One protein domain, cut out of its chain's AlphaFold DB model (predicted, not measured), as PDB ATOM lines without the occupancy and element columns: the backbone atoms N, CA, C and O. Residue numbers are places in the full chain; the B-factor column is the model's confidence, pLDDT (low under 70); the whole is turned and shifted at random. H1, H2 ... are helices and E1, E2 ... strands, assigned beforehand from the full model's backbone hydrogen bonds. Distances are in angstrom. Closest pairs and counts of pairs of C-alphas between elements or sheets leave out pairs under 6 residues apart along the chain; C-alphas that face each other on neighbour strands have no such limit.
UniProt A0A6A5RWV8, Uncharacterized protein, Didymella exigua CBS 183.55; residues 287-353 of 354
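AT A GLANCE: This is residues 287 to 353 of the 354 residues of an uncharacterized protein of Didymella exigua CBS 183.55 (UniProt A0A6A5RWV8). A long helix, H2, makes one side of a small domain, and a shorter helix, H1, comes near it with the residues round Ile 324; on the other side a tiny two-strand hairpin, E1 and E2, leads directly into H1, with a looping stretch before it. The printed part has 67 residues, with two named strands, antiparallel in the order E1 - E2, then two named helices. Under half of the residues, 32, are in named elements, and these are mostly helix. The whole is compact, with a radius of gyration of the C-alphas of 11.6 A, but elongated, spanning 37 by 23 by 19 A.

IN THESE COORDINATES: Residues 287 to 304 hold no named element. E1 is residues 305 to 307, beginning at C-alpha 305 at (-32.158, 11.974, -16.280), and E2 is residues 314 to 316. H1 is residues 317 to 325, 12.5 A long. H2 is residues 335 to 351, 24.6 A long, ending at C-alpha 351 at (-18.688, 30.125, -18.213).

HOW THE PARTS SIT: E1 and E2 form an antiparallel hairpin, with 136 degrees between their directions. N 306 and O 315 are within hydrogen-bond range at 2.8 A, as are N 315 and O 306 at 2.8 A. H1 and H2 are close but not clearly touching; their closest C-alphas, of Ile 324 and Asn 345, are 6.7 A apart. Their lines are only just about perpendicular, at 72 degrees. E1 and E2 are both apart from H2. In H1 and H2 every O i to N i+4 pair is within hydrogen-bond range.

THE WHOLE: The C-alphas farthest apart, of Ala 288 and Arg 353, are 38.0 A apart. The printed part has no cut. The link from E2 to H1 is tight, those from E1 to E2 and from H1 to H2 are short, and none is long. Mean pLDDT of the printed part is 88.8, with residues 287 to 290 and residue 353 under 70.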
ATOM      1  N   ALA A 287     -23.031  -2.681 -15.358       49.19
ATOM      2  CA  ALA A 287     -23.272  -2.011 -14.099       49.19
ATOM      3  C   ALA A 287     -24.768  -1.735 -14.072       49.19
ATOM      4  O   ALA A 287     -25.267  -1.120 -15.018       49.19
ATOM      5  N   ALA A 288     -25.463  -2.293 -13.073       52.91
ATOM      6  CA  ALA A 288     -26.900  -2.137 -12.906       52.91
ATOM      7  C   ALA A 288     -27.242  -0.705 -13.298       52.91
ATOM      8  O   ALA A 288     -26.682   0.218 -12.709       52.91
ATOM      9  N   VAL A 289     -28.013  -0.518 -14.374       58.34
ATOM     10  CA  VAL A 289     -28.315   0.823 -14.875       58.34
ATOM     11  C   VAL A 289     -29.149   1.464 -13.782       58.34
ATOM     12  O   VAL A 289     -30.341   1.198 -13.645       58.34
ATOM     13  N   TYR A 290     -28.468   2.188 -12.899       63.59
ATOM     14  CA  TYR A 290     -29.076   2.715 -11.702       63.59
ATOM     15  C   TYR A 290     -30.109   3.729 -12.171       63.59
ATOM     16  O   TYR A 290     -29.755   4.774 -12.709       63.59
ATOM     17  N   ALA A 291     -31.385   3.445 -11.911       82.12
ATOM     18  CA  ALA A 291     -32.481   4.406 -12.050       82.12
ATOM     19  C   ALA A 291     -32.382   5.564 -11.025       82.12
ATOM     20  O   ALA A 291     -33.345   6.287 -10.774       82.12
ATOM     21  N   GLN A 292     -31.226   5.705 -10.374       93.94
ATOM     22  CA  GLN A 292     -30.913   6.695  -9.360       93.94
ATOM     23  C   GLN A 292     -29.870   7.654  -9.916       93.94
ATOM     24  O   GLN A 292     -28.943   7.266 -10.626       93.94
ATOM     25  N   CYS A 293     -30.009   8.922  -9.557       95.06
ATOM     26  CA  CYS A 293     -29.045   9.950  -9.904       95.06
ATOM     27  C   CYS A 293     -27.710   9.676  -9.212       95.06
ATOM     28  O   CYS A 293     -27.645   9.654  -7.988       95.06
ATOM     29  N   CYS A 294     -26.614   9.540  -9.957       93.38
ATOM     30  CA  CYS A 294     -25.299   9.286  -9.370       93.38
ATOM     31  C   CYS A 294     -24.794  10.453  -8.495       93.38
ATOM     32  O   CYS A 294     -23.937  10.248  -7.635       93.38
ATOM     33  N   VAL A 295     -25.362  11.656  -8.665       93.06
ATOM     34  CA  VAL A 295     -25.017  12.861  -7.894       93.06
ATOM     35  C   VAL A 295     -25.691  12.864  -6.517       93.06
ATOM     36  O   VAL A 295     -24.992  12.882  -5.507       93.06
ATOM     37  N   CYS A 296     -27.029  12.821  -6.454       93.81
ATOM     38  CA  CYS A 296     -27.779  12.894  -5.188       93.81
ATOM     39  C   CYS A 296     -28.226  11.533  -4.629       93.81
ATOM     40  O   CYS A 296     -28.737  11.486  -3.519       93.81
ATOM     41  N   LEU A 297     -28.040  10.441  -5.376       93.06
ATOM     42  CA  LEU A 297     -28.514   9.081  -5.078       93.06
ATOM     43  C   LEU A 297     -30.031   8.909  -4.943       93.06
ATOM     44  O   LEU A 297     -30.504   7.838  -4.574       93.06
ATOM     45  N   GLU A 298     -30.809   9.928  -5.289       94.81
ATOM     46  CA  GLU A 298     -32.263   9.840  -5.276       94.81
ATOM     47  C   GLU A 298     -32.804   9.351  -6.631       94.81
ATOM     48  O   GLU A 298     -32.208   9.622  -7.685       94.81
ATOM     49  N   PRO A 299     -33.942   8.633  -6.634       94.44
ATOM     50  CA  PRO A 299     -34.664   8.329  -7.858       94.44
ATOM     51  C   PRO A 299     -35.297   9.602  -8.434       94.44
ATOM     52  O   PRO A 299     -35.860  10.433  -7.717       94.44
ATOM     53  N   HIS A 300     -35.251   9.740  -9.754       94.19
ATOM     54  CA  HIS A 300     -35.898  10.831 -10.480       94.19
ATOM     55  C   HIS A 300     -36.661  10.286 -11.688       94.19
ATOM     56  O   HIS A 300     -36.419   9.167 -12.132       94.19
ATOM     57  N   GLY A 301     -37.585  11.083 -12.229       91.56
ATOM     58  CA  GLY A 301     -38.259  10.738 -13.482       91.56
ATOM     59  C   GLY A 301     -37.264  10.639 -14.640       91.56
ATOM     60  O   GLY A 301     -36.404  11.508 -14.780       91.56
ATOM     61  N   GLU A 302     -37.411   9.610 -15.475       89.31
ATOM     62  CA  GLU A 302     -36.513   9.280 -16.594       89.31
ATOM     63  C   GLU A 302     -36.283  10.463 -17.548       89.31
ATOM     64  O   GLU A 302     -35.156  10.733 -17.947       89.31
ATOM     65  N   TYR A 303     -37.322  11.263 -17.803       91.94
ATOM     66  CA  TYR A 303     -37.258  12.461 -18.650       91.94
ATOM     67  C   TYR A 303     -36.312  13.564 -18.132       91.94
ATOM     68  O   TYR A 303     -35.900  14.434 -18.894       91.94
ATOM     69  N   ASN A 304     -35.967  13.548 -16.840       93.69
ATOM     70  CA  ASN A 304     -35.033  14.500 -16.226       93.69
ATOM     71  C   ASN A 304     -33.614  13.942 -16.083       93.69
ATOM     72  O   ASN A 304     -32.735  14.638 -15.560       93.69
ATOM     73  N   MET A 305     -33.410  12.683 -16.464       95.81
ATOM     74  CA  MET A 305     -32.158  11.974 -16.280       95.81
ATOM     75  C   MET A 305     -31.352  12.030 -17.572       95.81
ATOM     76  O   MET A 305     -31.846  11.775 -18.665       95.81
ATOM     77  N   ARG A 306     -30.085  12.392 -17.436       95.75
ATOM     78  CA  ARG A 306     -29.080  12.375 -18.494       95.75
ATOM     79  C   ARG A 306     -28.089  11.270 -18.203       95.75
ATOM     80  O   ARG A 306     -27.888  10.913 -17.047       95.75
ATOM     81  N   GLN A 307     -27.457  10.747 -19.242       95.69
ATOM     82  CA  GLN A 307     -26.502   9.656 -19.121       95.69
ATOM     83  C   GLN A 307     -25.074  10.147 -19.367       95.69
ATOM     84  O   GLN A 307     -24.835  11.000 -20.219       95.69
ATOM     85  N   ILE A 308     -24.123   9.615 -18.602       95.44
ATOM     86  CA  ILE A 308     -22.692   9.824 -18.825       95.44
ATOM     87  C   ILE A 308     -22.226   8.762 -19.824       95.44
ATOM     88  O   ILE A 308     -22.169   7.583 -19.476       95.44
ATOM     89  N   GLU A 309     -21.894   9.161 -21.051       93.38
ATOM     90  CA  GLU A 309     -21.573   8.241 -22.157       93.38
ATOM     91  C   GLU A 309     -20.595   7.100 -21.815       93.38
ATOM     92  O   GLU A 309     -20.943   5.944 -22.066       93.38
ATOM     93  N   PRO A 310     -19.428   7.350 -21.183       92.94
ATOM     94  CA  PRO A 310     -18.438   6.296 -20.952       92.94
ATOM     95  C   PRO A 310     -18.820   5.254 -19.892       92.94
ATOM     96  O   PRO A 310     -18.272   4.158 -19.907       92.94
ATOM     97  N   CYS A 311     -19.707   5.566 -18.942       93.75
ATOM     98  CA  CYS A 311     -20.037   4.644 -17.839       93.75
ATOM     99  C   CYS A 311     -21.526   4.374 -17.662       93.75
ATOM    100  O   CYS A 311     -21.911   3.614 -16.778       93.75
ATOM    101  N   LYS A 312     -22.365   5.011 -18.478       94.44
ATOM    102  CA  LYS A 312     -23.811   4.819 -18.524       94.44
ATOM    103  C   LYS A 312     -24.554   5.133 -17.214       94.44
ATOM    104  O   LYS A 312     -25.768   4.939 -17.158       94.44
ATOM    105  N   HIS A 313     -23.887   5.706 -16.209       94.62
ATOM    106  CA  HIS A 313     -24.532   6.262 -15.020       94.62
ATOM    107  C   HIS A 313     -25.446   7.430 -15.387       94.62
ATOM    108  O   HIS A 313     -25.127   8.229 -16.272       94.62
ATOM    109  N   GLN A 314     -26.566   7.538 -14.679       95.38
ATOM    110  CA  GLN A 314     -27.545   8.593 -14.896       95.38
ATOM    111  C   GLN A 314     -27.404   9.714 -13.862       95.38
ATOM    112  O   GLN A 314     -27.077   9.464 -12.704       95.38
ATOM    113  N   TYR A 315     -27.686  10.954 -14.250       95.50
ATOM    114  CA  TYR A 315     -27.705  12.118 -13.366       95.50
ATOM    115  C   TYR A 315     -28.814  13.089 -13.766       95.50
ATOM    116  O   TYR A 315     -29.202  13.172 -14.927       95.50
ATOM    117  N   ARG A 316     -29.296  13.881 -12.809       96.12
ATOM    118  CA  ARG A 316     -30.197  15.005 -13.079       96.12
ATOM    119  C   ARG A 316     -29.400  16.301 -13.129       96.12
ATOM    120  O   ARG A 316     -28.681  16.622 -12.185       96.12
ATOM    121  N   GLU A 317     -29.592  17.076 -14.193       94.81
ATOM    122  CA  GLU A 317     -28.887  18.346 -14.444       94.81
ATOM    123  C   GLU A 317     -28.988  19.330 -13.261       94.81
ATOM    124  O   GLU A 317     -28.019  19.979 -12.880       94.81
ATOM    125  N   LEU A 318     -30.161  19.409 -12.623       94.94
ATOM    126  CA  LEU A 318     -30.377  20.268 -11.453       94.94
ATOM    127  C   LEU A 318     -29.568  19.818 -10.230       94.94
ATOM    128  O   LEU A 318     -29.047  20.654  -9.495       94.94
ATOM    129  N   CYS A 319     -29.439  18.506 -10.022       94.75
ATOM    130  CA  CYS A 319     -28.649  17.948  -8.927       94.75
ATOM    131  C   CYS A 319     -27.158  18.219  -9.146       94.75
ATOM    132  O   CYS A 319     -26.464  18.577  -8.198       94.75
ATOM    133  N   LEU A 320     -26.698  18.125 -10.399       92.50
ATOM    134  CA  LEU A 320     -25.344  18.505 -10.795       92.50
ATOM    135  C   LEU A 320     -25.063  19.980 -10.472       92.50
ATOM    136  O   LEU A 320     -24.144  20.264  -9.713       92.50
ATOM    137  N   ARG A 321     -25.887  20.915 -10.967       91.31
ATOM    138  CA  ARG A 321     -25.707  22.357 -10.700       91.31
ATOM    139  C   ARG A 321     -25.660  22.669  -9.206       91.31
ATOM    140  O   ARG A 321     -24.808  23.436  -8.766       91.31
ATOM    141  N   LYS A 322     -26.546  22.043  -8.425       92.50
ATOM    142  CA  LYS A 322     -26.577  22.201  -6.969       92.50
ATOM    143  C   LYS A 322     -25.289  21.697  -6.312       92.50
ATOM    144  O   LYS A 322     -24.732  22.403  -5.478       92.50
ATOM    145  N   ALA A 323     -24.797  20.517  -6.694       90.94
ATOM    146  CA  ALA A 323     -23.553  19.969  -6.151       90.94
ATOM    147  C   ALA A 323     -22.349  20.888  -6.418       90.94
ATOM    148  O   ALA A 323     -21.533  21.101  -5.530       90.94
ATOM    149  N   ILE A 324     -22.292  21.484  -7.610       89.06
ATOM    150  CA  ILE A 324     -21.219  22.404  -8.009       89.06
ATOM    151  C   ILE A 324     -21.301  23.714  -7.223       89.06
ATOM    152  O   ILE A 324     -20.286  24.201  -6.744       89.06
ATOM    153  N   SER A 325     -22.508  24.246  -7.007       89.06
ATOM    154  CA  SER A 325     -22.695  25.484  -6.233       89.06
ATOM    155  C   SER A 325     -22.296  25.378  -4.756       89.06
ATOM    156  O   SER A 325     -22.018  26.391  -4.130       89.06
ATOM    157  N   ILE A 326     -22.286  24.165  -4.194       88.50
ATOM    158  CA  ILE A 326     -21.978  23.920  -2.775       88.50
ATOM    159  C   ILE A 326     -20.461  23.735  -2.555       88.50
ATOM    160  O   ILE A 326     -20.026  23.591  -1.419       88.50
ATOM    161  N   ASP A 327     -19.656  23.710  -3.624       80.44
ATOM    162  CA  ASP A 327     -18.216  23.371  -3.613       80.44
ATOM    163  C   ASP A 327     -17.899  21.995  -2.975       80.44
ATOM    164  O   ASP A 327     -16.759  21.598  -2.739       80.44
ATOM    165  N   GLY A 328     -18.943  21.203  -2.718       76.19
ATOM    166  CA  GLY A 328     -18.866  19.864  -2.162       76.19
ATOM    167  C   GLY A 328     -18.777  18.841  -3.281       76.19
ATOM    168  O   GLY A 328     -19.782  18.219  -3.638       76.19
ATOM    169  N   VAL A 329     -17.583  18.637  -3.842       71.88
ATOM    170  CA  VAL A 329     -17.384  17.559  -4.820       71.88
ATOM    171  C   VAL A 329     -17.480  16.222  -4.095       71.88
ATOM    172  O   VAL A 329     -16.566  15.781  -3.394       71.88
ATOM    173  N   ARG A 330     -18.618  15.552  -4.266       79.88
ATOM    174  CA  ARG A 330     -18.787  14.173  -3.819       79.88
ATOM    175  C   ARG A 330     -17.724  13.297  -4.486       79.88
ATOM    176  O   ARG A 330     -17.494  13.402  -5.687       79.88
ATOM    177  N   LYS A 331     -17.091  12.407  -3.721       86.69
ATOM    178  CA  LYS A 331     -16.174  11.410  -4.286       86.69
ATOM    179  C   LYS A 331     -16.991  10.347  -5.020       86.69
ATOM    180  O   LYS A 331     -17.862   9.715  -4.423       86.69
ATOM    181  N   PHE A 332     -16.724  10.168  -6.310       88.56
ATOM    182  CA  PHE A 332     -17.343   9.127  -7.125       88.56
ATOM    183  C   PHE A 332     -16.403   7.924  -7.201       88.56
ATOM    184  O   PHE A 332     -15.221   8.075  -7.484       88.56
ATOM    185  N   ASN A 333     -16.927   6.716  -6.986       86.94
ATOM    186  CA  ASN A 333     -16.124   5.491  -7.106       86.94
ATOM    187  C   ASN A 333     -15.849   5.110  -8.571       86.94
ATOM    188  O   ASN A 333     -14.913   4.374  -8.862       86.94
ATOM    189  N   CYS A 334     -16.672   5.592  -9.506       93.06
ATOM    190  CA  CYS A 334     -16.463   5.386 -10.934       93.06
ATOM    191  C   CYS A 334     -15.461   6.421 -11.467       93.06
ATOM    192  O   CYS A 334     -15.712   7.628 -11.388       93.06
ATOM    193  N   SER A 335     -14.350   5.951 -12.041       94.31
ATOM    194  CA  SER A 335     -13.311   6.805 -12.634       94.31
ATOM    195  C   SER A 335     -13.869   7.692 -13.748       94.31
ATOM    196  O   SER A 335     -13.604   8.892 -13.760       94.31
ATOM    197  N   SER A 336     -14.732   7.149 -14.612       94.81
ATOM    198  CA  SER A 336     -15.378   7.915 -15.683       94.81
ATOM    199  C   SER A 336     -16.296   9.020 -15.148       94.81
ATOM    200  O   SER A 336     -16.274  10.125 -15.680       94.81
ATOM    201  N   CYS A 337     -17.066   8.771 -14.078       93.75
ATOM    202  CA  CYS A 337     -17.860   9.825 -13.425       93.75
ATOM    203  C   CYS A 337     -16.970  10.906 -12.809       93.75
ATOM    204  O   CYS A 337     -17.323  12.080 -12.843       93.75
ATOM    205  N   THR A 338     -15.827  10.507 -12.246       93.38
ATOM    206  CA  THR A 338     -14.879  11.434 -11.618       93.38
ATOM    207  C   THR A 338     -14.276  12.383 -12.650       93.38
ATOM    208  O   THR A 338     -14.348  13.594 -12.463       93.38
ATOM    209  N   GLY A 339     -13.754  11.851 -13.762       94.50
ATOM    210  CA  GLY A 339     -13.209  12.670 -14.850       94.50
ATOM    211  C   GLY A 339     -14.269  13.575 -15.481       94.50
ATOM    212  O   GLY A 339     -14.047  14.772 -15.646       94.50
ATOM    213  N   TRP A 340     -15.463  13.032 -15.730       95.06
ATOM    214  CA  TRP A 340     -16.589  13.797 -16.265       95.06
ATOM    215  C   TRP A 340     -17.022  14.957 -15.346       95.06
ATOM    216  O   TRP A 340     -17.269  16.063 -15.822       95.06
ATOM    217  N   MET A 341     -17.074  14.743 -14.026       92.06
ATOM    218  CA  MET A 341     -17.393  15.807 -13.063       92.06
ATOM    219  C   MET A 341     -16.335  16.910 -13.034       92.06
ATOM    220  O   MET A 341     -16.685  18.083 -12.960       92.06
ATOM    221  N   GLN A 342     -15.050  16.553 -13.097       92.25
ATOM    222  CA  GLN A 342     -13.959  17.533 -13.130       92.25
ATOM    223  C   GLN A 342     -14.034  18.414 -14.381       92.25
ATOM    224  O   GLN A 342     -13.902  19.634 -14.287       92.25
ATOM    225  N   GLU A 343     -14.305  17.809 -15.539       93.75
ATOM    226  CA  GLU A 343     -14.499  18.534 -16.794       93.75
ATOM    227  C   GLU A 343     -15.702  19.483 -16.724       93.75
ATOM    228  O   GLU A 343     -15.563  20.662 -17.044       93.75
ATOM    229  N   ARG A 344     -16.851  19.018 -16.214       91.81
ATOM    230  CA  ARG A 344     -18.041  19.865 -16.028       91.81
ATOM    231  C   ARG A 344     -17.822  21.012 -15.051       91.81
ATOM    232  O   ARG A 344     -18.296  22.117 -15.307       91.81
ATOM    233  N   ASN A 345     -17.105  20.777 -13.954       89.38
ATOM    234  CA  ASN A 345     -16.762  21.834 -13.006       89.38
ATOM    235  C   ASN A 345     -15.923  22.919 -13.683       89.38
ATOM    236  O   ASN A 345     -16.224  24.099 -13.524       89.38
ATOM    237  N   ARG A 346     -14.919  22.524 -14.478       92.00
ATOM    238  CA  ARG A 346     -14.081  23.450 -15.248       92.00
ATOM    239  C   ARG A 346     -14.904  24.258 -16.256       92.00
ATOM    240  O   ARG A 346     -14.819  25.479 -16.234       92.00
ATOM    241  N   GLU A 347     -15.754  23.611 -17.056       92.25
ATOM    242  CA  GLU A 347     -16.620  24.299 -18.029       92.25
ATOM    243  C   GLU A 347     -17.545  25.337 -17.371       92.25
ATOM    244  O   GLU A 347     -17.758  26.425 -17.907       92.25
ATOM    245  N   ILE A 348     -18.129  25.009 -16.215       87.25
ATOM    246  CA  ILE A 348     -19.019  25.930 -15.494       87.25
ATOM    247  C   ILE A 348     -18.225  27.089 -14.894       87.25
ATOM    248  O   ILE A 348     -18.688  28.227 -14.959       87.25
ATOM    249  N   LEU A 349     -17.036  26.818 -14.352       85.75
ATOM    250  CA  LEU A 349     -16.154  27.852 -13.816       85.75
ATOM    251  C   LEU A 349     -15.709  28.832 -14.914       85.75
ATOM    252  O   LEU A 349     -15.660  30.037 -14.678       85.75
ATOM    253  N   GLU A 350     -15.421  28.325 -16.114       92.50
ATOM    254  CA  GLU A 350     -15.073  29.133 -17.288       92.50
ATOM    255  C   GLU A 350     -16.261  29.971 -17.771       92.50
ATOM    256  O   GLU A 350     -16.105  31.160 -18.036       92.50
ATOM    257  N   ARG A 351     -17.471  29.394 -17.817       91.31
ATOM    258  CA  ARG A 351     -18.688  30.125 -18.213       91.31
ATOM    259  C   ARG A 351     -19.138  31.172 -17.201       91.31
ATOM    260  O   ARG A 351     -19.750  32.147 -17.607       91.31
ATOM    261  N   GLY A 352     -18.881  30.965 -15.911       82.31
ATOM    262  CA  GLY A 352     -19.232  31.916 -14.851       82.31
ATOM    263  C   GLY A 352     -18.263  33.093 -14.706       82.31
ATOM    264  O   GLY A 352     -18.515  33.976 -13.892       82.31
ATOM    265  N   ARG A 353     -17.146  33.094 -15.447       63.44
ATOM    266  CA  ARG A 353     -16.180  34.207 -15.508       63.44
ATOM    267  C   ARG A 353     -16.396  35.151 -16.696       63.44
ATOM    268  O   ARG A 353     -15.664  36.133 -16.803       63.44
TER     269      ARG A 353